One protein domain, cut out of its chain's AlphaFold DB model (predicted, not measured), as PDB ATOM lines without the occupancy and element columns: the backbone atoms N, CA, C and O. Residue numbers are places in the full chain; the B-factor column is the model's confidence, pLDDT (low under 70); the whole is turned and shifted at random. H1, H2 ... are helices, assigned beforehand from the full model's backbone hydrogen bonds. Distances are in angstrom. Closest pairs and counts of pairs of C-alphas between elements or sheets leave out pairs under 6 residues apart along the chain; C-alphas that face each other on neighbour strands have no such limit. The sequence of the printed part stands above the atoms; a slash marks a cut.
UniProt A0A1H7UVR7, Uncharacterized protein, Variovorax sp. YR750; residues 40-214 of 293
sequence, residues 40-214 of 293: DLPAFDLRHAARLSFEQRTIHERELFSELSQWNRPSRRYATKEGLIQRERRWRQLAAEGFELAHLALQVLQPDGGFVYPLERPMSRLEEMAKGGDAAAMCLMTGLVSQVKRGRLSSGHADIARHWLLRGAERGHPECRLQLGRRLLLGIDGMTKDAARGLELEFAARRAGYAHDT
ATOM      1  N   ASP A  40      -6.621 -11.951 -12.467       91.12
ATOM      2  CA  ASP A  40      -7.753 -12.867 -12.256       91.12
ATOM      3  C   ASP A  40      -9.122 -12.159 -12.198       91.12
ATOM      4  O   ASP A  40     -10.151 -12.792 -11.941       91.12
ATOM      5  N   LEU A  41      -9.146 -10.840 -12.399       93.88
ATOM      6  CA  LEU A  41     -10.373 -10.057 -12.457       93.88
ATOM      7  C   LEU A  41     -10.875  -9.959 -13.904       93.88
ATOM      8  O   LEU A  41     -10.076  -9.692 -14.804       93.88
ATOM      9  N   PRO A  42     -12.189 -10.118 -14.146       93.00
ATOM     10  CA  PRO A  42     -12.763  -9.821 -15.451       93.00
ATOM     11  C   PRO A  42     -12.620  -8.327 -15.766       93.00
ATOM     12  O   PRO A  42     -12.551  -7.496 -14.858       93.00
ATOM     13  N   ALA A  43     -12.615  -7.976 -17.054       91.94
ATOM     14  CA  ALA A  43     -12.696  -6.580 -17.467       91.94
ATOM     15  C   ALA A  43     -13.989  -5.938 -16.935       91.94
ATOM     16  O   ALA A  43     -15.048  -6.568 -16.930       91.94
ATOM     17  N   PHE A  44     -13.901  -4.686 -16.492       94.44
ATOM     18  CA  PHE A  44     -15.055  -3.949 -15.986       94.44
ATOM     19  C   PHE A  44     -15.913  -3.399 -17.134       94.44
ATOM     20  O   PHE A  44     -15.394  -2.720 -18.020       94.44
ATOM     21  N   ASP A  45     -17.225  -3.666 -17.121       91.25
ATOM     22  CA  ASP A  45     -18.156  -3.124 -18.121       91.25
ATOM     23  C   ASP A  45     -18.711  -1.766 -17.665       91.25
ATOM     24  O   ASP A  45     -19.660  -1.681 -16.880       91.25
ATOM     25  N   LEU A  46     -18.153  -0.684 -18.213       88.50
ATOM     26  CA  LEU A  46     -18.602   0.687 -17.941       88.50
ATOM     27  C   LEU A  46     -20.079   0.927 -18.305       88.50
ATOM     28  O   LEU A  46     -20.722   1.803 -17.727       88.50
ATOM     29  N   ARG A  47     -20.663   0.141 -19.221       88.25
ATOM     30  CA  ARG A  47     -22.087   0.268 -19.580       88.25
ATOM     31  C   ARG A  47     -22.996  -0.241 -18.469       88.25
ATOM     32  O   ARG A  47     -24.120   0.237 -18.347       88.25
ATOM     33  N   HIS A  48     -22.534  -1.203 -17.669       85.31
ATOM     34  CA  HIS A  48     -23.261  -1.651 -16.483       85.31
ATOM     35  C   HIS A  48     -23.192  -0.607 -15.371       85.31
ATOM     36  O   HIS A  48     -24.214  -0.341 -14.745       85.31
ATOM     37  N   ALA A  49     -22.046   0.059 -15.196       86.06
ATOM     38  CA  ALA A  49     -21.914   1.147 -14.226       86.06
ATOM     39  C   ALA A  49     -22.923   2.280 -14.465       86.06
ATOM     40  O   ALA A  49     -23.517   2.790 -13.520       86.06
ATOM     41  N   ALA A  50     -23.195   2.613 -15.731       85.31
ATOM     42  CA  ALA A  50     -24.188   3.622 -16.100       85.31
ATOM     43  C   ALA A  50     -25.644   3.245 -15.749       85.31
ATOM     44  O   ALA A  50     -26.513   4.112 -15.753       85.31
ATOM     45  N   ARG A  51     -25.929   1.965 -15.466       89.75
ATOM     46  CA  ARG A  51     -27.271   1.477 -15.094       89.75
ATOM     47  C   ARG A  51     -27.493   1.422 -13.583       89.75
ATOM     48  O   ARG A  51     -28.628   1.220 -13.159       89.75
ATOM     49  N   LEU A  52     -26.436   1.571 -12.785       93.12
ATOM     50  CA  LEU A  52     -26.521   1.503 -11.333       93.12
ATOM     51  C   LEU A  52     -27.213   2.761 -10.799       93.12
ATOM     52  O   LEU A  52     -26.743   3.879 -11.022       93.12
ATOM     53  N   SER A  53     -28.334   2.592 -10.092       94.62
ATOM     54  CA  SER A  53     -29.055   3.740  -9.541       94.62
ATOM     55  C   SER A  53     -28.227   4.441  -8.458       94.62
ATOM     56  O   SER A  53     -27.372   3.834  -7.807       94.62
ATOM     57  N   PHE A  54     -28.498   5.726  -8.223       93.44
ATOM     58  CA  PHE A  54     -27.832   6.484  -7.160       93.44
ATOM     59  C   PHE A  54     -28.012   5.832  -5.776       93.44
ATOM     60  O   PHE A  54     -27.070   5.762  -4.984       93.44
ATOM     61  N   GLU A  55     -29.208   5.308  -5.500       94.88
ATOM     62  CA  GLU A  55     -29.518   4.617  -4.247       94.88
ATOM     63  C   GLU A  55     -28.704   3.326  -4.098       94.88
ATOM     64  O   GLU A  55     -28.024   3.138  -3.088       94.88
ATOM     65  N   GLN A  56     -28.697   2.472  -5.128       96.06
ATOM     66  CA  GLN A  56     -27.926   1.225  -5.124       96.06
ATOM     67  C   GLN A  56     -26.432   1.501  -4.968       96.06
ATOM     68  O   GLN A  56     -25.758   0.872  -4.152       96.06
ATOM     69  N   ARG A  57     -25.923   2.503  -5.690       95.50
ATOM     70  CA  ARG A  57     -24.541   2.955  -5.571       95.50
ATOM     71  C   ARG A  57     -24.203   3.384  -4.144       95.50
ATOM     72  O   ARG A  57     -23.169   2.970  -3.631       95.50
ATOM     73  N   THR A  58     -25.070   4.158  -3.494       94.00
ATOM     74  CA  THR A  58     -24.871   4.607  -2.105       94.00
ATOM     75  C   THR A  58     -24.835   3.423  -1.132       94.00
ATOM     76  O   THR A  58     -24.014   3.391  -0.214       94.00
ATOM     77  N   ILE A  59     -25.690   2.416  -1.336       95.25
ATOM     78  CA  ILE A  59     -25.688   1.184  -0.533       95.25
ATOM     79  C   ILE A  59     -24.371   0.423  -0.718       95.25
ATOM     80  O   ILE A  59     -23.724   0.072   0.270       95.25
ATOM     81  N   HIS A  60     -23.947   0.200  -1.965       97.06
ATOM     82  CA  HIS A  60     -22.700  -0.502  -2.278       97.06
ATOM     83  C   HIS A  60     -21.467   0.225  -1.747       97.06
ATOM     84  O   HIS A  60     -20.534  -0.407  -1.257       97.06
ATOM     85  N   GLU A  61     -21.475   1.552  -1.802       96.06
ATOM     86  CA  GLU A  61     -20.409   2.391  -1.277       96.06
ATOM     87  C   GLU A  61     -20.252   2.236   0.236       96.06
ATOM     88  O   GLU A  61     -19.157   1.928   0.716       96.06
ATOM     89  N   ARG A  62     -21.349   2.374   0.988       94.19
ATOM     90  CA  ARG A  62     -21.351   2.144   2.439       94.19
ATOM     91  C   ARG A  62     -20.883   0.735   2.775       94.19
ATOM     92  O   ARG A  62     -20.124   0.545   3.724       94.19
ATOM     93  N   GLU A  63     -21.318  -0.249   1.993       95.50
ATOM     94  CA  GLU A  63     -20.921  -1.639   2.172       95.50
ATOM     95  C   GLU A  63     -19.411  -1.829   1.975       95.50
ATOM     96  O   GLU A  63     -18.757  -2.412   2.843       95.50
ATOM     97  N   LEU A  64     -18.849  -1.303   0.883       97.50
ATOM     98  CA  LEU A  64     -17.421  -1.377   0.582       97.50
ATOM     99  C   LEU A  64     -16.592  -0.707   1.680       97.50
ATOM    100  O   LEU A  64     -15.700  -1.346   2.240       97.50
ATOM    101  N   PHE A  65     -16.895   0.549   2.018       96.25
ATOM    102  CA  PHE A  65     -16.119   1.287   3.014       96.25
ATOM    103  C   PHE A  65     -16.209   0.666   4.404       96.25
ATOM    104  O   PHE A  65     -15.187   0.599   5.088       96.25
ATOM    105  N   SER A  66     -17.365   0.098   4.775       93.50
ATOM    106  CA  SER A  66     -17.526  -0.593   6.061       93.50
ATOM    107  C   SER A  66     -16.568  -1.769   6.269       93.50
ATOM    108  O   SER A  66     -16.240  -2.117   7.401       93.50
ATOM    109  N   GLU A  67     -16.086  -2.358   5.176       95.06
ATOM    110  CA  GLU A  67     -15.215  -3.531   5.189       95.06
ATOM    111  C   GLU A  67     -13.777  -3.206   4.761       95.06
ATOM    112  O   GLU A  67     -12.883  -4.028   4.956       95.06
ATOM    113  N   LEU A  68     -13.526  -2.017   4.204       95.12
ATOM    114  CA  LEU A  68     -12.242  -1.661   3.597       95.12
ATOM    115  C   LEU A  68     -11.097  -1.614   4.617       95.12
ATOM    116  O   LEU A  68     -10.011  -2.116   4.342       95.12
ATOM    117  N   SER A  69     -11.325  -1.062   5.813       90.75
ATOM    118  CA  SER A  69     -10.304  -1.005   6.876       90.75
ATOM    119  C   SER A  69      -9.932  -2.390   7.423       90.75
ATOM    120  O   SER A  69      -8.838  -2.581   7.954       90.75
ATOM    121  N   GLN A  70     -10.827  -3.369   7.263       91.75
ATOM    122  CA  GLN A  70     -10.680  -4.750   7.718       91.75
ATOM    123  C   GLN A  70     -10.540  -5.726   6.545       91.75
ATOM    124  O   GLN A  70     -10.759  -6.917   6.729       91.75
ATOM    125  N   TRP A  71     -10.182  -5.262   5.345       95.38
ATOM    126  CA  TRP A  71     -10.324  -6.017   4.093       95.38
ATOM    127  C   TRP A  71      -9.732  -7.440   4.110       95.38
ATOM    128  O   TRP A  71     -10.333  -8.329   3.515       95.38
ATOM    129  N   ASN A  72      -8.627  -7.693   4.825       94.88
ATOM    130  CA  ASN A  72      -8.017  -9.024   4.997       94.88
ATOM    131  C   ASN A  72      -8.086  -9.570   6.436       94.88
ATOM    132  O   ASN A  72      -7.344 -10.483   6.800       94.88
ATOM    133  N   ARG A  73      -8.946  -8.997   7.278       92.56
ATOM    134  CA  ARG A  73      -9.166  -9.418   8.666       92.56
ATOM    135  C   ARG A  73     -10.635  -9.770   8.893       92.56
ATOM    136  O   ARG A  73     -11.506  -9.223   8.210       92.56
ATOM    137  N   PRO A  74     -10.941 -10.670   9.837       92.44
ATOM    138  CA  PRO A  74     -12.319 -10.919  10.222       92.44
ATOM    139  C   PRO A  74     -13.030  -9.640  10.678       92.44
ATOM    140  O   PRO A  74     -12.452  -8.831  11.403       92.44
ATOM    141  N   SER A  75     -14.284  -9.487  10.267       92.19
ATOM    142  CA  SER A  75     -15.210  -8.451  10.746       92.19
ATOM    143  C   SER A  75     -16.447  -9.113  11.349       92.19
ATOM    144  O   SER A  75     -16.607 -10.330  11.274       92.19
ATOM    145  N   ARG A  76     -17.374  -8.342  11.925       91.56
ATOM    146  CA  ARG A  76     -18.661  -8.903  12.377       91.56
ATOM    147  C   ARG A  76     -19.469  -9.538  11.241       91.56
ATOM    148  O   ARG A  76     -20.126 -10.548  11.472       91.56
ATOM    149  N   ARG A  77     -19.397  -8.978  10.025       92.62
ATOM    150  CA  ARG A  77     -20.053  -9.541   8.832       92.62
ATOM    151  C   ARG A  77     -19.350 -10.807   8.337       92.62
ATOM    152  O   ARG A  77     -20.017 -11.744   7.913       92.62
ATOM    153  N   TYR A  78     -18.021 -10.839   8.414       94.31
ATOM    154  CA  TYR A  78     -17.184 -11.939   7.934       94.31
ATOM    155  C   TYR A  78     -16.284 -12.449   9.064       94.31
ATOM    156  O   TYR A  78     -15.091 -12.154   9.109       94.31
ATOM    157  N   ALA A  79     -16.870 -13.184  10.012       92.06
ATOM    158  CA  ALA A  79     -16.238 -13.461  11.305       92.06
ATOM    159  C   ALA A  79     -15.153 -14.552  11.292       92.06
ATOM    160  O   ALA A  79     -14.408 -14.692  12.262       92.06
ATOM    161  N   THR A  80     -15.051 -15.331  10.217       91.69
ATOM    162  CA  THR A  80     -14.097 -16.443  10.106       91.69
ATOM    163  C   THR A  80     -13.089 -16.208   8.985       91.69
ATOM    164  O   THR A  80     -13.216 -15.266   8.199       91.69
ATOM    165  N   LYS A  81     -12.087 -17.089   8.874       86.56
ATOM    166  CA  LYS A  81     -11.147 -17.075   7.742       86.56
ATOM    167  C   LYS A  81     -11.869 -17.312   6.411       86.56
ATOM    168  O   LYS A  81     -11.585 -16.632   5.433       86.56
ATOM    169  N   GLU A  82     -12.862 -18.196   6.388       93.62
ATOM    170  CA  GLU A  82     -13.741 -18.436   5.234       93.62
ATOM    171  C   GLU A  82     -14.578 -17.194   4.895       93.62
ATOM    172  O   GLU A  82     -14.927 -16.969   3.734       93.62
ATOM    173  N   GLY A  83     -14.853 -16.351   5.896       95.25
ATOM    174  CA  GLY A  83     -15.463 -15.040   5.719       95.25
ATOM    175  C   GLY A  83     -14.679 -14.137   4.761       95.25
ATOM    176  O   GLY A  83     -15.293 -13.383   4.011       95.25
ATOM    177  N   LEU A  84     -13.350 -14.257   4.687       95.31
ATOM    178  CA  LEU A  84     -12.536 -13.477   3.744       95.31
ATOM    179  C   LEU A  84     -12.839 -13.845   2.282       95.31
ATOM    180  O   LEU A  84     -12.966 -12.966   1.431       95.31
ATOM    181  N   ILE A  85     -13.068 -15.134   2.006       96.44
ATOM    182  CA  ILE A  85     -13.494 -15.625   0.685       96.44
ATOM    183  C   ILE A  85     -14.901 -15.108   0.354       96.44
ATOM    184  O   ILE A  85     -15.213 -14.771  -0.790       96.44
ATOM    185  N   GLN A  86     -15.786 -15.037   1.352       97.31
ATOM    186  CA  GLN A  86     -17.124 -14.468   1.179       97.31
ATOM    187  C   GLN A  86     -17.072 -12.959   0.906       97.31
ATOM    188  O   GLN A  86     -17.781 -12.496   0.013       97.31
ATOM    189  N   ARG A  87     -16.206 -12.212   1.604       97.62
ATOM    190  CA  ARG A  87     -15.969 -10.783   1.354       97.62
ATOM    191  C   ARG A  87     -15.482 -10.551  -0.068       97.62
ATOM    192  O   ARG A  87     -16.051  -9.721  -0.770       97.62
ATOM    193  N   GLU A  88     -14.484 -11.308  -0.517       97.56
ATOM    194  CA  GLU A  88     -13.988 -11.186  -1.886       97.56
ATOM    195  C   GLU A  88     -15.081 -11.476  -2.921       97.56
ATOM    196  O   GLU A  88     -15.274 -10.688  -3.850       97.56
ATOM    197  N   ARG A  89     -15.839 -12.567  -2.749       97.62
ATOM    198  CA  ARG A  89     -16.988 -12.859  -3.620       97.62
ATOM    199  C   ARG A  89     -17.991 -11.719  -3.639       97.62
ATOM    200  O   ARG A  89     -18.466 -11.362  -4.713       97.62
ATOM    201  N   ARG A  90     -18.292 -11.134  -2.478       98.06
ATOM    202  CA  ARG A  90     -19.224 -10.012  -2.391       98.06
ATOM    203  C   ARG A  90     -18.688  -8.789  -3.126       98.06
ATOM    204  O   ARG A  90     -19.416  -8.214  -3.919       98.06
ATOM    205  N   TRP A  91     -17.417  -8.432  -2.962       98.25
ATOM    206  CA  TRP A  91     -16.819  -7.320  -3.709       98.25
ATOM    207  C   TRP A  91     -16.809  -7.574  -5.222       98.25
ATOM    208  O   TRP A  91     -17.062  -6.655  -6.000       98.25
ATOM    209  N   ARG A  92     -16.587  -8.822  -5.658       97.88
ATOM    210  CA  ARG A  92     -16.695  -9.198  -7.081       97.88
ATOM    211  C   ARG A  92     -18.128  -9.062  -7.585       97.88
ATOM    212  O   ARG A  92     -18.329  -8.621  -8.711       97.88
ATOM    213  N   GLN A  93     -19.109  -9.409  -6.755       97.31
ATOM    214  CA  GLN A  93     -20.520  -9.220  -7.065       97.31
ATOM    215  C   GLN A  93     -20.868  -7.730  -7.195       97.31
ATOM    216  O   GLN A  93     -21.454  -7.356  -8.202       97.31
ATOM    217  N   LEU A  94     -20.431  -6.877  -6.259       97.75
ATOM    218  CA  LEU A  94     -20.613  -5.422  -6.354       97.75
ATOM    219  C   LEU A  94     -20.040  -4.873  -7.673       97.75
ATOM    220  O   LEU A  94     -20.686  -4.096  -8.372       97.75
ATOM    221  N   ALA A  95     -18.836  -5.316  -8.048       97.38
ATOM    222  CA  ALA A  95     -18.230  -4.955  -9.326       97.38
ATOM    223  C   ALA A  95     -19.071  -5.433 -10.529       97.38
ATOM    224  O   ALA A  95     -19.272  -4.672 -11.473       97.38
ATOM    225  N   ALA A  96     -19.593  -6.661 -10.496       95.50
ATOM    226  CA  ALA A  96     -20.452  -7.203 -11.553       95.50
ATOM    227  C   ALA A  96     -21.807  -6.473 -11.665       95.50
ATOM    228  O   ALA A  96     -22.349  -6.348 -12.764       95.50
ATOM    229  N   GLU A  97     -22.314  -5.949 -10.547       95.06
ATOM    230  CA  GLU A  97     -23.502  -5.087 -10.456       95.06
ATOM    231  C   GLU A  97     -23.243  -3.664 -11.006       95.06
ATOM    232  O   GLU A  97     -24.170  -2.869 -11.126       95.06
ATOM    233  N   GLY A  98     -22.004  -3.345 -11.405       95.88
ATOM    234  CA  GLY A  98     -21.627  -2.059 -11.999       95.88
ATOM    235  C   GLY A  98     -20.990  -1.074 -11.015       95.88
ATOM    236  O   GLY A  98     -20.754   0.078 -11.371       95.88
ATOM    237  N   PHE A  99     -20.671  -1.488  -9.785       97.69
ATOM    238  CA  PHE A  99     -19.997  -0.616  -8.825       97.69
ATOM    239  C   PHE A  99     -18.478  -0.576  -9.070       97.69
ATOM    240  O   PHE A  99     -17.715  -1.396  -8.556       97.69
ATOM    241  N   GLU A 100     -18.032   0.405  -9.861       97.50
ATOM    242  CA  GLU A 100     -16.634   0.531 -10.311       97.50
ATOM    243  C   GLU A 100     -15.627   0.628  -9.156       97.50
ATOM    244  O   GLU A 100     -14.547   0.043  -9.219       97.50
ATOM    245  N   LEU A 101     -15.990   1.294  -8.058       98.25
ATOM    246  CA  LEU A 101     -15.107   1.437  -6.898       98.25
ATOM    247  C   LEU A 101     -14.756   0.086  -6.255       98.25
ATOM    248  O   LEU A 101     -13.619  -0.096  -5.825       98.25
ATOM    249  N   ALA A 102     -15.675  -0.888  -6.243       98.38
ATOM    250  CA  ALA A 102     -15.357  -2.242  -5.784       98.38
ATOM    251  C   ALA A 102     -14.410  -2.965  -6.749       98.38
ATOM    252  O   ALA A 102     -13.506  -3.672  -6.304       98.38
ATOM    253  N   HIS A 103     -14.565  -2.757  -8.061       98.25
ATOM    254  CA  HIS A 103     -13.632  -3.302  -9.047       98.25
ATOM    255  C   HIS A 103     -12.217  -2.735  -8.857       98.25
ATOM    256  O   HIS A 103     -11.249  -3.492  -8.822       98.25
ATOM    257  N   LEU A 104     -12.095  -1.418  -8.671       98.31
ATOM    258  CA  LEU A 104     -10.814  -0.748  -8.425       98.31
ATOM    259  C   LEU A 104     -10.195  -1.169  -7.088       98.31
ATOM    260  O   LEU A 104      -8.993  -1.423  -7.028       98.31
ATOM    261  N   ALA A 105     -11.004  -1.322  -6.036       98.44
ATOM    262  CA  ALA A 105     -10.537  -1.867  -4.767       98.44
ATOM    263  C   ALA A 105      -9.995  -3.293  -4.936       98.44
ATOM    264  O   ALA A 105      -8.921  -3.592  -4.425       98.44
ATOM    265  N   LEU A 106     -10.675  -4.150  -5.708       98.12
ATOM    266  CA  LEU A 106     -10.216  -5.510  -6.000       98.12
ATOM    267  C   LEU A 106      -8.927  -5.555  -6.824       98.12
ATOM    268  O   LEU A 106      -8.153  -6.497  -6.660       98.12
ATOM    269  N   GLN A 107      -8.676  -4.575  -7.698       97.56
ATOM    270  CA  GLN A 107      -7.410  -4.497  -8.440       97.56
ATOM    271  C   GLN A 107      -6.207  -4.297  -7.512       97.56
ATOM    272  O   GLN A 107      -5.112  -4.724  -7.868       97.56
ATOM    273  N   VAL A 108      -6.414  -3.682  -6.341       97.44
ATOM    274  CA  VAL A 108      -5.373  -3.427  -5.333       97.44
ATOM    275  C   VAL A 108      -5.386  -4.474  -4.222       97.44
ATOM    276  O   VAL A 108      -4.328  -4.889  -3.765       97.44
ATOM    277  N   LEU A 109      -6.561  -4.907  -3.774       97.56
ATOM    278  CA  LEU A 109      -6.748  -5.720  -2.577       97.56
ATOM    279  C   LEU A 109      -7.364  -7.070  -2.933       97.56
ATOM    280  O   LEU A 109      -8.403  -7.143  -3.591       97.56
ATOM    281  N   GLN A 110      -6.763  -8.147  -2.436       96.44
ATOM    282  CA  GLN A 110      -7.323  -9.495  -2.517       96.44
ATOM    283  C   GLN A 110      -7.660 -10.012  -1.112       96.44
ATOM    284  O   GLN A 110      -6.772 -10.546  -0.445       96.44
ATOM    285  N   PRO A 111      -8.905  -9.818  -0.631       96.31
ATOM    286  CA  PRO A 111      -9.312 -10.198   0.720       96.31
ATOM    287  C   PRO A 111      -8.968 -11.633   1.120       96.31
ATOM    288  O   PRO A 111      -8.535 -11.841   2.252       96.31
ATOM    289  N   ASP A 112      -9.141 -12.607   0.221       92.56
ATOM    290  CA  ASP A 112      -8.969 -14.024   0.557       92.56
ATOM    291  C   ASP A 112      -7.499 -14.442   0.734       92.56
ATOM    292  O   ASP A 112      -7.172 -15.209   1.639       92.56
ATOM    293  N   GLY A 113      -6.611 -13.898  -0.098       90.06
ATOM    294  CA  GLY A 113      -5.179 -14.182  -0.107       90.06
ATOM    295  C   GLY A 113      -4.344 -13.177   0.683       90.06
ATOM    296  O   GLY A 113      -3.163 -13.412   0.917       90.06
ATOM    297  N   GLY A 114      -4.932 -12.051   1.093       93.31
ATOM    298  CA  GLY A 114      -4.238 -11.000   1.833       93.31
ATOM    299  C   GLY A 114      -3.164 -10.265   1.024       93.31
ATOM    300  O   GLY A 114      -2.282  -9.649   1.622       93.31
ATOM    301  N   PHE A 115      -3.236 -10.310  -0.308       93.12
ATOM    302  CA  PHE A 115      -2.268  -9.667  -1.199       93.12
ATOM    303  C   PHE A 115      -2.629  -8.211  -1.492       93.12
ATOM    304  O   PHE A 115      -3.806  -7.873  -1.666       93.12
ATOM    305  N   VAL A 116      -1.592  -7.374  -1.598       95.19
ATOM    306  CA  VAL A 116      -1.700  -5.969  -2.011       95.19
ATOM    307  C   VAL A 116      -0.915  -5.747  -3.302       95.19
ATOM    308  O   VAL A 116       0.321  -5.821  -3.316       95.19
ATOM    309  N   TYR A 117      -1.648  -5.460  -4.371       94.00
ATOM    310  CA  TYR A 117      -1.177  -5.264  -5.739       94.00
ATOM    311  C   TYR A 117      -0.779  -3.803  -6.026       94.00
ATOM    312  O   TYR A 117      -1.105  -2.910  -5.237       94.00
ATOM    313  N   PRO A 118      -0.075  -3.542  -7.147       93.00
ATOM    314  CA  PRO A 118       0.347  -2.197  -7.531       93.00
ATOM    315  C   PRO A 118      -0.825  -1.227  -7.712       93.00
ATOM    316  O   PRO A 118      -1.905  -1.589  -8.187       93.00
ATOM    317  N   LEU A 119      -0.593   0.024  -7.328       93.31
ATOM    318  CA  LEU A 119      -1.630   1.026  -7.109       93.31
ATOM    319  C   LEU A 119      -1.810   1.975  -8.315       93.31
ATOM    320  O   LEU A 119      -2.829   2.651  -8.426       93.31
ATOM    321  N   GLU A 120      -0.861   1.997  -9.251       91.88
ATOM    322  CA  GLU A 120      -0.724   3.015 -10.302       91.88
ATOM    323  C   GLU A 120      -1.969   3.137 -11.195       91.88
ATOM    324  O   GLU A 120      -2.504   4.232 -11.394       91.88
ATOM    325  N   ARG A 121      -2.453   2.011 -11.741       93.69
ATOM    326  CA  ARG A 121      -3.626   2.004 -12.632       93.69
ATOM    327  C   ARG A 121      -4.921   2.334 -11.876       93.69
ATOM    328  O   ARG A 121      -5.629   3.230 -12.338       93.69
ATOM    329  N   PRO A 122      -5.217   1.697 -10.723       96.25
ATOM    330  CA  PRO A 122      -6.353   2.082  -9.890       96.25
ATOM    331  C   PRO A 122      -6.346   3.561  -9.500       96.25
ATOM    332  O   PRO A 122      -7.368   4.222  -9.654       96.25
ATOM    333  N   MET A 123      -5.207   4.114  -9.066       97.12
ATOM    334  CA  MET A 123      -5.114   5.532  -8.692       97.12
ATOM    335  C   MET A 123      -5.366   6.466  -9.863       97.12
ATOM    336  O   MET A 123      -6.105   7.430  -9.700       97.12
ATOM    337  N   SER A 124      -4.819   6.165 -11.042       97.06
ATOM    338  CA  SER A 124      -5.058   6.983 -12.238       97.06
ATOM    339  C   SER A 124      -6.552   7.067 -12.567       97.06
ATOM    340  O   SER A 124      -7.070   8.147 -12.851       97.06
ATOM    341  N   ARG A 125      -7.270   5.939 -12.470       97.62
ATOM    342  CA  ARG A 125      -8.717   5.896 -12.702       97.62
ATOM    343  C   ARG A 125      -9.508   6.604 -11.599       97.62
ATOM    344  O   ARG A 125     -10.427   7.357 -11.903       97.62
ATOM    345  N   LEU A 126      -9.142   6.413 -10.330       98.56
ATOM    346  CA  LEU A 126      -9.780   7.115  -9.209       98.56
ATOM    347  C   LEU A 126      -9.592   8.629  -9.299       98.56
ATOM    348  O   LEU A 126     -10.514   9.380  -8.994       98.56
ATOM    349  N   GLU A 127      -8.425   9.082  -9.749       98.44
ATOM    350  CA  GLU A 127      -8.157  10.497  -9.967       98.44
ATOM    351  C   GLU A 127      -9.007  11.063 -11.117       98.44
ATOM    352  O   GLU A 127      -9.529  12.170 -10.999       98.44
ATOM    353  N   GLU A 128      -9.198  10.315 -12.207       98.31
ATOM    354  CA  GLU A 128     -10.118  10.691 -13.289       98.31
ATOM    355  C   GLU A 128     -11.560  10.845 -12.772       98.31
ATOM    356  O   GLU A 128     -12.201  11.870 -13.011       98.31
ATOM    357  N   MET A 129     -12.047   9.874 -11.992       98.00
ATOM    358  CA  MET A 129     -13.377   9.926 -11.372       98.00
ATOM    359  C   MET A 129     -13.503  11.120 -10.413       98.00
ATOM    360  O   MET A 129     -14.493  11.852 -10.451       98.00
ATOM    361  N   ALA A 130     -12.479  11.369  -9.593       98.50
ATOM    362  CA  ALA A 130     -12.440  12.498  -8.670       98.50
ATOM    363  C   ALA A 130     -12.457  13.852  -9.402       98.50
ATOM    364  O   ALA A 130     -13.191  14.757  -8.996       98.50
ATOM    365  N   LYS A 131     -11.733  13.984 -10.525       98.44
ATOM    366  CA  LYS A 131     -11.812  15.154 -11.424       98.44
ATOM    367  C   LYS A 131     -13.218  15.331 -12.004       98.44
ATOM    368  O   LYS A 131     -13.676  16.462 -12.134       98.44
ATOM    369  N   GLY A 132     -13.920  14.228 -12.268       97.19
ATOM    370  CA  GLY A 132     -15.341  14.201 -12.629       97.19
ATOM    371  C   GLY A 132     -16.312  14.519 -11.480       97.19
ATOM    372  O   GLY A 132     -17.519  14.554 -11.701       97.19
ATOM    373  N   GLY A 133     -15.816  14.769 -10.263       97.19
ATOM    374  CA  GLY A 133     -16.622  15.137  -9.097       97.19
ATOM    375  C   GLY A 133     -17.044  13.967  -8.205       97.19
ATOM    376  O   GLY A 133     -17.820  14.176  -7.271       97.19
ATOM    377  N   ASP A 134     -16.533  12.761  -8.448       97.25
ATOM    378  CA  ASP A 134     -16.837  11.573  -7.653       97.25
ATOM    379  C   ASP A 134     -16.184  11.635  -6.264       97.25
ATOM    380  O   ASP A 134     -14.999  11.344  -6.090       97.25
ATOM    381  N   ALA A 135     -16.960  12.023  -5.253       97.06
ATOM    382  CA  ALA A 135     -16.449  12.175  -3.894       97.06
ATOM    383  C   ALA A 135     -16.132  10.837  -3.197       97.06
ATOM    384  O   ALA A 135     -15.312  10.812  -2.281       97.06
ATOM    385  N   ALA A 136     -16.707   9.723  -3.650       97.31
ATOM    386  CA  ALA A 136     -16.380   8.404  -3.123       97.31
ATOM    387  C   ALA A 136     -15.021   7.920  -3.653       97.31
ATOM    388  O   ALA A 136     -14.213   7.376  -2.896       97.31
ATOM    389  N   ALA A 137     -14.714   8.203  -4.925       98.50
ATOM    390  CA  ALA A 137     -13.376   7.996  -5.477       98.50
ATOM    391  C   ALA A 137     -12.319   8.812  -4.712       98.50
ATOM    392  O   ALA A 137     -11.238   8.291  -4.420       98.50
ATOM    393  N   MET A 138     -12.657  10.048  -4.311       98.62
ATOM    394  CA  MET A 138     -11.774  10.914  -3.520       98.62
ATOM    395  C   MET A 138     -11.290  10.252  -2.218       98.62
ATOM    396  O   MET A 138     -10.088  10.258  -1.955       98.62
ATOM    397  N   CYS A 139     -12.180   9.639  -1.425       96.81
ATOM    398  CA  CYS A 139     -11.780   8.926  -0.197       96.81
ATOM    399  C   CYS A 139     -11.268   7.505  -0.418       96.81
ATOM    400  O   CYS A 139     -10.515   7.003   0.422       96.81
ATOM    401  N   LEU A 140     -11.644   6.827  -1.507       98.56
ATOM    402  CA  LEU A 140     -11.133   5.478  -1.756       98.56
ATOM    403  C   LEU A 140      -9.616   5.490  -1.965       98.56
ATOM    404  O   LEU A 140      -8.932   4.604  -1.457       98.56
ATOM    405  N   MET A 141      -9.073   6.524  -2.618       98.38
ATOM    406  CA  MET A 141      -7.625   6.690  -2.791       98.38
ATOM    407  C   MET A 141      -6.874   6.613  -1.460       98.38
ATOM    408  O   MET A 141      -5.917   5.853  -1.330       98.38
ATOM    409  N   THR A 142      -7.339   7.339  -0.445       97.19
ATOM    410  CA  THR A 142      -6.748   7.290   0.896       97.19
ATOM    411  C   THR A 142      -6.872   5.907   1.527       97.19
ATOM    412  O   THR A 142      -5.889   5.402   2.071       97.19
ATOM    413  N   GLY A 143      -8.041   5.270   1.415       96.25
ATOM    414  CA  GLY A 143      -8.262   3.914   1.916       96.25
ATOM    415  C   GLY A 143      -7.285   2.892   1.325       96.25
ATOM    416  O   GLY A 143      -6.732   2.086   2.073       96.25
ATOM    417  N   LEU A 144      -7.023   2.966   0.015       97.31
ATOM    418  CA  LEU A 144      -6.095   2.079  -0.697       97.31
ATOM    419  C   LEU A 144      -4.629   2.398  -0.393       97.31
ATOM    420  O   LEU A 144      -3.860   1.486  -0.093       97.31
ATOM    421  N   VAL A 145      -4.250   3.680  -0.397       96.00
ATOM    422  CA  VAL A 145      -2.895   4.126  -0.032       96.00
ATOM    423  C   VAL A 145      -2.508   3.627   1.361       96.00
ATOM    424  O   VAL A 145      -1.383   3.172   1.551       96.00
ATOM    425  N   SER A 146      -3.440   3.635   2.321       93.38
ATOM    426  CA  SER A 146      -3.198   3.116   3.672       93.38
ATOM    427  C   SER A 146      -2.928   1.604   3.737       93.38
ATOM    428  O   SER A 146      -2.383   1.151   4.744       93.38
ATOM    429  N   GLN A 147      -3.272   0.821   2.705       93.19
ATOM    430  CA  GLN A 147      -2.997  -0.626   2.661       93.19
ATOM    431  C   GLN A 147      -1.652  -0.968   2.011       93.19
ATOM    432  O   GLN A 147      -1.125  -2.066   2.207       93.19
ATOM    433  N   VAL A 148      -1.079  -0.049   1.232       90.56
ATOM    434  CA  VAL A 148       0.203  -0.272   0.562       90.56
ATOM    435  C   VAL A 148       1.342  -0.112   1.569       90.56
ATOM    436  O   VAL A 148       1.425   0.867   2.311       90.56
ATOM    437  N   LYS A 149       2.267  -1.079   1.593       85.81
ATOM    438  CA  LYS A 149       3.470  -1.000   2.434       85.81
ATOM    439  C   LYS A 149       4.262   0.261   2.077       85.81
ATOM    440  O   LYS A 149       4.552   0.479   0.906       85.81
ATOM    441  N   ARG A 150       4.705   1.028   3.083       79.81
ATOM    442  CA  ARG A 150       5.430   2.305   2.887       79.81
ATOM    443  C   ARG A 150       6.600   2.215   1.899       79.81
ATOM    444  O   ARG A 150       6.753   3.108   1.085       79.81
ATOM    445  N   GLY A 151       7.378   1.128   1.918       78.81
ATOM    446  CA  GLY A 151       8.504   0.935   0.987       78.81
ATOM    447  C   GLY A 151       8.116   0.715  -0.484       78.81
ATOM    448  O   GLY A 151       8.980   0.790  -1.347       78.81
ATOM    449  N   ARG A 152       6.838   0.443  -0.775       81.44
ATOM    450  CA  ARG A 152       6.279   0.299  -2.131       81.44
ATOM    451  C   ARG A 152       5.407   1.488  -2.544       81.44
ATOM    452  O   ARG A 152       4.954   1.545  -3.679       81.44
ATOM    453  N   LEU A 153       5.142   2.415  -1.626       84.56
ATOM    454  CA  LEU A 153       4.294   3.570  -1.875       84.56
ATOM    455  C   LEU A 153       5.154   4.735  -2.374       84.56
ATOM    456  O   LEU A 153       6.054   5.191  -1.671       84.56
ATOM    457  N   SER A 154       4.858   5.247  -3.567       83.25
ATOM    458  CA  SER A 154       5.463   6.498  -4.027       83.25
ATOM    459  C   SER A 154       4.913   7.687  -3.228       83.25
ATOM    460  O   SER A 154       3.729   7.724  -2.879       83.25
ATOM    461  N   SER A 155       5.757   8.690  -2.963       78.19
ATOM    462  CA  SER A 155       5.339   9.928  -2.284       78.19
ATOM    463  C   SER A 155       4.185  10.624  -3.014       78.19
ATOM    464  O   SER A 155       3.234  11.072  -2.377       78.19
ATOM    465  N   GLY A 156       4.204  10.609  -4.352       89.50
ATOM    466  CA  GLY A 156       3.153  11.196  -5.185       89.50
ATOM    467  C   GLY A 156       1.761  10.613  -4.923       89.50
ATOM    468  O   GLY A 156       0.801  11.372  -4.823       89.50
ATOM    469  N   HIS A 157       1.627   9.295  -4.730       93.19
ATOM    470  CA  HIS A 157       0.319   8.698  -4.428       93.19
ATOM    471  C   HIS A 157      -0.229   9.152  -3.069       93.19
ATOM    472  O   HIS A 157      -1.427   9.410  -2.950       93.19
ATOM    473  N   ALA A 158       0.632   9.281  -2.054       92.75
ATOM    474  CA  ALA A 158       0.222   9.778  -0.742       92.75
ATOM    475  C   ALA A 158      -0.254  11.237  -0.812       92.75
ATOM    476  O   ALA A 158      -1.262  11.591  -0.197       92.75
ATOM    477  N   ASP A 159       0.432  12.068  -1.596       95.00
ATOM    478  CA  ASP A 159       0.078  13.473  -1.795       95.00
ATOM    479  C   ASP A 159      -1.234  13.643  -2.569       95.00
ATOM    480  O   ASP A 159      -2.097  14.415  -2.145       95.00
ATOM    481  N   ILE A 160      -1.431  12.868  -3.639       96.12
ATOM    482  CA  ILE A 160      -2.679  12.846  -4.417       96.12
ATOM    483  C   ILE A 160      -3.853  12.408  -3.535       96.12
ATOM    484  O   ILE A 160      -4.881  13.085  -3.491       96.12
ATOM    485  N   ALA A 161      -3.700  11.313  -2.785       97.31
ATOM    486  CA  ALA A 161      -4.749  10.833  -1.890       97.31
ATOM    487  C   ALA A 161      -5.088  11.868  -0.807       97.31
ATOM    488  O   ALA A 161      -6.261  12.097  -0.516       97.31
ATOM    489  N   ARG A 162      -4.080  12.542  -0.240       97.62
ATOM    490  CA  ARG A 162      -4.285  13.611   0.744       97.62
ATOM    491  C   ARG A 162      -5.039  14.801   0.149       97.62
ATOM    492  O   ARG A 162      -5.966  15.304   0.779       97.62
ATOM    493  N   HIS A 163      -4.659  15.233  -1.054       97.81
ATOM    494  CA  HIS A 163      -5.332  16.316  -1.765       97.81
ATOM    495  C   HIS A 163      -6.823  16.018  -1.957       97.81
ATOM    496  O   HIS A 163      -7.677  16.830  -1.600       97.81
ATOM    497  N   TRP A 164      -7.144  14.835  -2.481       98.62
ATOM    498  CA  TRP A 164      -8.527  14.466  -2.758       98.62
ATOM    499  C   TRP A 164      -9.345  14.198  -1.500       98.62
ATOM    500  O   TRP A 164     -10.508  14.592  -1.461       98.62
ATOM    501  N   LEU A 165      -8.750  13.635  -0.447       98.69
ATOM    502  CA  LEU A 165      -9.422  13.475   0.844       98.69
ATOM    503  C   LEU A 165      -9.947  14.809   1.385       98.69
ATOM    504  O   LEU A 165     -11.099  14.886   1.815       98.69
ATOM    505  N   LEU A 166      -9.115  15.857   1.345       98.50
ATOM    506  CA  LEU A 166      -9.506  17.199   1.783       98.50
ATOM    507  C   LEU A 166     -10.691  17.713   0.956       98.50
ATOM    508  O   LEU A 166     -11.719  18.086   1.521       98.50
ATOM    509  N   ARG A 167     -10.602  17.623  -0.376       98.50
ATOM    510  CA  ARG A 167     -11.677  18.033  -1.295       98.50
ATOM    511  C   ARG A 167     -12.984  17.273  -1.062       98.50
ATOM    512  O   ARG A 167     -14.056  17.874  -1.052       98.50
ATOM    513  N   GLY A 168     -12.922  15.959  -0.877       98.38
ATOM    514  CA  GLY A 168     -14.110  15.143  -0.642       98.38
ATOM    515  C   GLY A 168     -14.754  15.430   0.718       98.38
ATOM    516  O   GLY A 168     -15.982  15.475   0.828       98.38
ATOM    517  N   ALA A 169     -13.946  15.715   1.745       98.44
ATOM    518  CA  ALA A 169     -14.440  16.108   3.064       98.44
ATOM    519  C   ALA A 169     -15.084  17.505   3.046       98.44
ATOM    520  O   ALA A 169     -16.134  17.697   3.666       98.44
ATOM    521  N   GLU A 170     -14.507  18.455   2.298       97.44
ATOM    522  CA  GLU A 170     -15.075  19.788   2.035       97.44
ATOM    523  C   GLU A 170     -16.437  19.698   1.338       97.44
ATOM    524  O   GLU A 170     -17.388  20.361   1.746       97.44
ATOM    525  N   ARG A 171     -16.569  18.806   0.346       96.62
ATOM    526  CA  ARG A 171     -17.849  18.496  -0.327       96.62
ATOM    527  C   ARG A 171     -18.852  17.768   0.564       96.62
ATOM    528  O   ARG A 171     -19.997  17.563   0.178       96.62
ATOM    529  N   GLY A 172     -18.424  17.372   1.753       96.88
ATOM    530  CA  GLY A 172     -19.272  16.797   2.772       96.88
ATOM    531  C   GLY A 172     -19.499  15.298   2.674       96.88
ATOM    532  O   GLY A 172     -20.375  14.788   3.369       96.88
ATOM    533  N   HIS A 173     -18.697  14.593   1.876       97.75
ATOM    534  CA  HIS A 173     -18.802  13.147   1.751       97.75
ATOM    535  C   HIS A 173     -18.508  12.464   3.099       97.75
ATOM    536  O   HIS A 173     -17.416  12.670   3.648       97.75
ATOM    537  N   PRO A 174     -19.432  11.657   3.653       97.00
ATOM    538  CA  PRO A 174     -19.285  11.099   4.997       97.00
ATOM    539  C   PRO A 174     -18.006  10.286   5.196       97.00
ATOM    540  O   PRO A 174     -17.309  10.495   6.184       97.00
ATOM    541  N   GLU A 175     -17.640   9.435   4.235       97.31
ATOM    542  CA  GLU A 175     -16.407   8.643   4.322       97.31
ATOM    543  C   GLU A 175     -15.149   9.523   4.328       97.31
ATOM    544  O   GLU A 175     -14.228   9.294   5.108       97.31
ATOM    545  N   CYS A 176     -15.115  10.577   3.502       98.31
ATOM    546  CA  CYS A 176     -13.986  11.507   3.494       98.31
ATOM    547  C   CYS A 176     -13.872  12.220   4.844       98.31
ATOM    548  O   CYS A 176     -12.774  12.370   5.375       98.31
ATOM    549  N   ARG A 177     -15.006  12.646   5.418       98.25
ATOM    550  CA  ARG A 177     -15.042  13.277   6.743       98.25
ATOM    551  C   ARG A 177     -14.564  12.321   7.831       98.25
ATOM    552  O   ARG A 177     -13.753  12.732   8.652       98.25
ATOM    553  N   LEU A 178     -15.002  11.062   7.807       97.38
ATOM    554  CA  LEU A 178     -14.557  10.030   8.743       97.38
ATOM    555  C   LEU A 178     -13.032   9.863   8.685       97.38
ATOM    556  O   LEU A 178     -12.328  10.010   9.684       97.38
ATOM    557  N   GLN A 179     -12.507   9.638   7.481       97.75
ATOM    558  CA  GLN A 179     -11.086   9.406   7.253       97.75
ATOM    559  C   GLN A 179     -10.208  10.630   7.549       97.75
ATOM    560  O   GLN A 179      -9.084  10.466   8.032       97.75
ATOM    561  N   LEU A 180     -10.681  11.843   7.249       98.38
ATOM    562  CA  LEU A 180      -9.983  13.085   7.578       98.38
ATOM    563  C   LEU A 180     -10.021  13.348   9.083       98.38
ATOM    564  O   LEU A 180      -8.993  13.669   9.676       98.38
ATOM    565  N   GLY A 181     -11.187  13.167   9.702       98.12
ATOM    566  CA  GLY A 181     -11.390  13.376  11.126       98.12
ATOM    567  C   GLY A 181     -10.443  12.520  11.963       98.12
ATOM    568  O   GLY A 181      -9.685  13.065  12.765       98.12
ATOM    569  N   ARG A 182     -10.350  11.218  11.665       97.31
ATOM    570  CA  ARG A 182      -9.383  10.304  12.295       97.31
ATOM    571  C   ARG A 182      -7.946  10.809  12.188       97.31
ATOM    572  O   ARG A 182      -7.189  10.761  13.156       97.31
ATOM    573  N   ARG A 183      -7.548  11.297  11.012       97.62
ATOM    574  CA  ARG A 183      -6.184  11.790  10.769       97.62
ATOM    575  C   ARG A 183      -5.877  13.060  11.545       97.62
ATOM    576  O   ARG A 183      -4.778  13.170  12.076       97.62
ATOM    577  N   LEU A 184      -6.841  13.971  11.659       98.31
ATOM    578  CA  LEU A 184      -6.713  15.184  12.465       98.31
ATOM    579  C   LEU A 184      -6.730  14.882  13.968       98.31
ATOM    580  O   LEU A 184      -5.983  15.506  14.713       98.31
ATOM    581  N   LEU A 185      -7.498  13.891  14.431       97.50
ATOM    582  CA  LEU A 185      -7.460  13.462  15.835       97.50
ATOM    583  C   LEU A 185      -6.094  12.887  16.226       97.50
ATOM    584  O   LEU A 185      -5.593  13.148  17.323       97.50
ATOM    585  N   LEU A 186      -5.494  12.104  15.328       96.06
ATOM    586  CA  LEU A 186      -4.255  11.374  15.594       96.06
ATOM    587  C   LEU A 186      -2.986  12.134  15.181       96.06
ATOM    588  O   LEU A 186      -1.916  11.815  15.690       96.06
ATOM    589  N   GLY A 187      -3.082  13.120  14.288       96.56
ATOM    590  CA  GLY A 187      -1.925  13.814  13.716       96.56
ATOM    591  C   GLY A 187      -1.059  12.900  12.838       96.56
ATOM    592  O   GLY A 187       0.147  12.796  13.056       96.56
ATOM    593  N   ILE A 188      -1.674  12.177  11.895       94.12
ATOM    594  CA  ILE A 188      -1.005  11.167  11.048       94.12
ATOM    595  C   ILE A 188      -1.164  11.464   9.550       94.12
ATOM    596  O   ILE A 188      -1.955  12.314   9.151       94.12
ATOM    597  N   ASP A 189      -0.425  10.734   8.706       90.50
ATOM    598  CA  ASP A 189      -0.486  10.815   7.234       90.50
ATOM    599  C   ASP A 189      -0.260  12.234   6.669       90.50
ATOM    600  O   ASP A 189      -0.851  12.635   5.666       90.50
ATOM    601  N   GLY A 190       0.606  13.010   7.330       90.50
ATOM    602  CA  GLY A 190       0.918  14.390   6.949       90.50
ATOM    603  C   GLY A 190      -0.134  15.417   7.377       90.50
ATOM    604  O   GLY A 190      -0.036  16.575   6.981       90.50
ATOM    605  N   MET A 191      -1.123  15.019   8.183       95.50
ATOM    606  CA  MET A 191      -2.087  15.933   8.793       95.50
ATOM    607  C   MET A 191      -1.612  16.365  10.178       95.50
ATOM    608  O   MET A 191      -1.246  15.533  11.008       95.50
ATOM    609  N   THR A 192      -1.650  17.670  10.444       96.56
ATOM    610  CA  THR A 192      -1.378  18.198  11.788       96.56
ATOM    611  C   THR A 192      -2.554  17.884  12.707       96.56
ATOM    612  O   THR A 192      -3.704  17.899  12.270       96.56
ATOM    613  N   LYS A 193      -2.272  17.585  13.981       97.19
ATOM    614  CA  LYS A 193      -3.313  17.287  14.965       97.19
ATOM    615  C   LYS A 193      -4.223  18.505  15.171       97.19
ATOM    616  O   LYS A 193      -3.750  19.557  15.587       97.19
ATOM    617  N   ASP A 194      -5.518  18.325  14.940       97.81
ATOM    618  CA  ASP A 194      -6.583  19.292  15.215       97.81
ATOM    619  C   ASP A 194      -7.780  18.529  15.789       97.81
ATOM    620  O   ASP A 194      -8.586  17.933  15.070       97.81
ATOM    621  N   ALA A 195      -7.861  18.497  17.120       95.62
ATOM    622  CA  ALA A 195      -8.877  17.714  17.804       95.62
ATOM    623  C   ALA A 195     -10.292  18.265  17.576       95.62
ATOM    624  O   ALA A 195     -11.226  17.486  17.409       95.62
ATOM    625  N   ALA A 196     -10.450  19.592  17.548       96.00
ATOM    626  CA  ALA A 196     -11.756  20.224  17.402       96.00
ATOM    627  C   ALA A 196     -12.345  19.920  16.020       96.00
ATOM    628  O   ALA A 196     -13.455  19.390  15.920       96.00
ATOM    629  N   ARG A 197     -11.563  20.157  14.959       97.62
ATOM    630  CA  ARG A 197     -11.982  19.830  13.594       97.62
ATOM    631  C   ARG A 197     -12.127  18.323  13.387       97.62
ATOM    632  O   ARG A 197     -13.053  17.884  12.709       97.62
ATOM    633  N   GLY A 198     -11.236  17.528  13.982       97.81
ATOM    634  CA  GLY A 198     -11.295  16.070  13.938       97.81
ATOM    635  C   GLY A 198     -12.617  15.519  14.477       97.81
ATOM    636  O   GLY A 198     -13.295  14.764  13.780       97.81
ATOM    637  N   LEU A 199     -13.024  15.953  15.675       96.94
ATOM    638  CA  LEU A 199     -14.293  15.561  16.300       96.94
ATOM    639  C   LEU A 199     -15.509  16.011  15.482       96.94
ATOM    640  O   LEU A 199     -16.438  15.227  15.287       96.94
ATOM    641  N   GLU A 200     -15.502  17.245  14.972       97.12
ATOM    642  CA  GLU A 200     -16.586  17.772  14.132       97.12
ATOM    643  C   GLU A 200     -16.849  16.860  12.924       97.12
ATOM    644  O   GLU A 200     -17.991  16.460  12.667       97.12
ATOM    645  N   LEU A 201     -15.783  16.492  12.206       98.00
ATOM    646  CA  LEU A 201     -15.857  15.646  11.019       98.00
ATOM    647  C   LEU A 201     -16.283  14.209  11.356       98.00
ATOM    648  O   LEU A 201     -17.153  13.659  10.678       98.00
ATOM    649  N   GLU A 202     -15.727  13.622  12.420       97.38
ATOM    650  CA  GLU A 202     -16.064  12.271  12.894       97.38
ATOM    651  C   GLU A 202     -17.555  12.162  13.261       97.38
ATOM    652  O   GLU A 202     -18.242  11.212  12.863       97.38
ATOM    653  N   PHE A 203     -18.099  13.148  13.979       96.75
ATOM    654  CA  PHE A 203     -19.515  13.157  14.347       96.75
ATOM    655  C   PHE A 203     -20.427  13.468  13.161       96.75
ATOM    656  O   PHE A 203     -21.502  12.877  13.053       96.75
ATOM    657  N   ALA A 204     -20.006  14.336  12.238       96.00
ATOM    658  CA  ALA A 204     -20.751  14.579  11.007       96.00
ATOM    659  C   ALA A 204     -20.871  13.310  10.144       96.00
ATOM    660  O   ALA A 204     -21.961  13.019   9.653       96.00
ATOM    661  N   ALA A 205     -19.794  12.531  10.001       96.31
ATOM    662  CA  ALA A 205     -19.812  11.264   9.270       96.31
ATOM    663  C   ALA A 205     -20.740  10.223   9.919       96.31
ATOM    664  O   ALA A 205     -21.542   9.575   9.243       96.31
ATOM    665  N   ARG A 206     -20.694  10.104  11.251       94.94
ATOM    666  CA  ARG A 206     -21.514   9.141  12.003       94.94
ATOM    667  C   ARG A 206     -22.995   9.483  12.020       94.94
ATOM    668  O   ARG A 206     -23.810   8.568  11.960       94.94
ATOM    669  N   ARG A 207     -23.360  10.770  12.006       94.31
ATOM    670  CA  ARG A 207     -24.759  11.189  11.782       94.31
ATOM    671  C   ARG A 207     -25.297  10.729  10.426       94.31
ATOM    672  O   ARG A 207     -26.486  10.468  10.315       94.31
ATOM    673  N   ALA A 208     -24.428  10.575   9.427       91.44
ATOM    674  CA  ALA A 208     -24.772  10.000   8.128       91.44
ATOM    675  C   ALA A 208     -24.662   8.457   8.085       91.44
ATOM    676  O   ALA A 208     -24.828   7.856   7.026       91.44
ATOM    677  N   GLY A 209     -24.384   7.797   9.217       88.62
ATOM    678  CA  GLY A 209     -24.344   6.337   9.331       88.62
ATOM    679  C   GLY A 209     -23.011   5.674   8.963       88.62
ATOM    680  O   GLY A 209     -23.000   4.463   8.744       88.62
ATOM    681  N   TYR A 210     -21.907   6.428   8.892       91.56
ATOM    682  CA  TYR A 210     -20.552   5.905   8.661       91.56
ATOM    683  C   TYR A 210     -19.814   5.779  10.004       91.56
ATOM    684  O   TYR A 210     -19.384   6.782  10.570       91.56
ATOM    685  N   ALA A 211     -19.723   4.558  10.543       89.06
ATOM    686  CA  ALA A 211     -19.215   4.282  11.897       89.06
ATOM    687  C   ALA A 211     -18.318   3.027  11.999       89.06
ATOM    688  O   ALA A 211     -18.104   2.509  13.091       89.06
ATOM    689  N   HIS A 212     -17.818   2.520  10.871       87.88
ATOM    690  CA  HIS A 212     -16.996   1.300  10.770       87.88
ATOM    691  C   HIS A 212     -15.549   1.455  11.245       87.88
ATOM    692  O   HIS A 212     -14.848   0.459  11.404       87.88
ATOM    693  N   ASP A 213     -15.093   2.684  11.458       89.56
ATOM    694  CA  ASP A 213     -13.807   2.993  12.076       89.56
ATOM    695  C   ASP A 213     -14.073   3.882  13.291       89.56
ATOM    696  O   ASP A 213     -14.762   4.896  13.183       89.56
ATOM    697  N   THR A 214     -13.573   3.492  14.459       93.88
ATOM    698  CA  THR A 214     -13.665   4.267  15.704       93.88
ATOM    699  C   THR A 214     -12.292   4.557  16.306       93.88
ATOM    700  O   THR A 214     -12.228   5.179  17.364       93.88
TER     701      THR A 214
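AT A GLANCE: This is residues 40 to 214 of the 293 residues of an uncharacterized protein of Variovorax sp. YR750 (UniProt A0A1H7UVR7). Helices wind back and forth around H6 at the core, with H4, H5, H7 and H8 packed on it; H3 packs on H4 at one end of the body and H9 packs on H8 at the other. H2 runs along one side of this body, near H3, H4, H6 and H8, and little H1 lies at the rim. The printed part has 175 residues with nine named helices, H1 to H9 in order along the chain, and no named strand; the class is all helix. It is compact, with a radius of gyration of the C-alphas of 15.4 A, and rounded, spanning 43 by 35 by 34 A.

IN THESE COORDINATES: The printed part begins at Asp 40, and H1 holds residues 46 to 49, with C-alpha 46 at (-18.602, 0.687, -17.941). H2 is residues 54 to 68, 20.6 A long, and H3 is residues 81 to 96, 23.6 A. H4 is residues 100 to 108, H5 residues 120 to 131, and H6 residues 135 to 145, with C-alpha 135 at (-16.449, 12.175, -3.894). H7 is residues 155 to 170, 23.1 A long. H8 is residues 174 to 186, 18.4 A, and H9 residues 195 to 207, 18.2 A, ending at C-alpha 207 at (-24.759, 11.189, 11.782).

HOW THE PARTS SIT: H6 is the hub, touching four helices. H5, H6 and H7 form an up and down bundle, each running against the one before it. H5 and H6 are a hairpin, closest at the C-alphas of Leu 126 and Ala 137, 5.3 A. H6 and H7 are a hairpin too, closest at the C-alphas of Met 138 and Trp 164, 4.9 A, at a shallow tilt of 34 degrees, only just short of steep. H4 touches H6 at 10 degrees, the same way, closest at the C-alphas of Leu 101 and Ala 137, 6.9 A. H3 touches H4 with residues 88 to 95 alone, closest at the C-alphas of Ala 95 and His 103, 4.9 A. H8 touches H6 with residues 175 to 179 alone, closest at the C-alphas of Cys 139 and Cys 176, 5.0 A. H8 and H9 are a hairpin, closest at the C-alphas of Gly 181 and Gly 198, 3.9 A. H2 touches no helix; its C-alpha of His 60 is 6.7 A from that of Leu 94 in H3. Every O i to N i+4 pair is within hydrogen-bond range in H4, H5, H7, H8 and H9, against 10 of 11 in H2, 11 of 12 in H3 and 6 of 7 in H6; H1 is too short for such a pair.

THE WHOLE: The two C-alphas farthest apart, those of Asp 40 and Ala 196, are 44.6 A apart. The printed part has no cut. The links H2 to H3 and H4 to H5 are long. The mean pLDDT of the printed part is 94.8, and no printed residue is under 70.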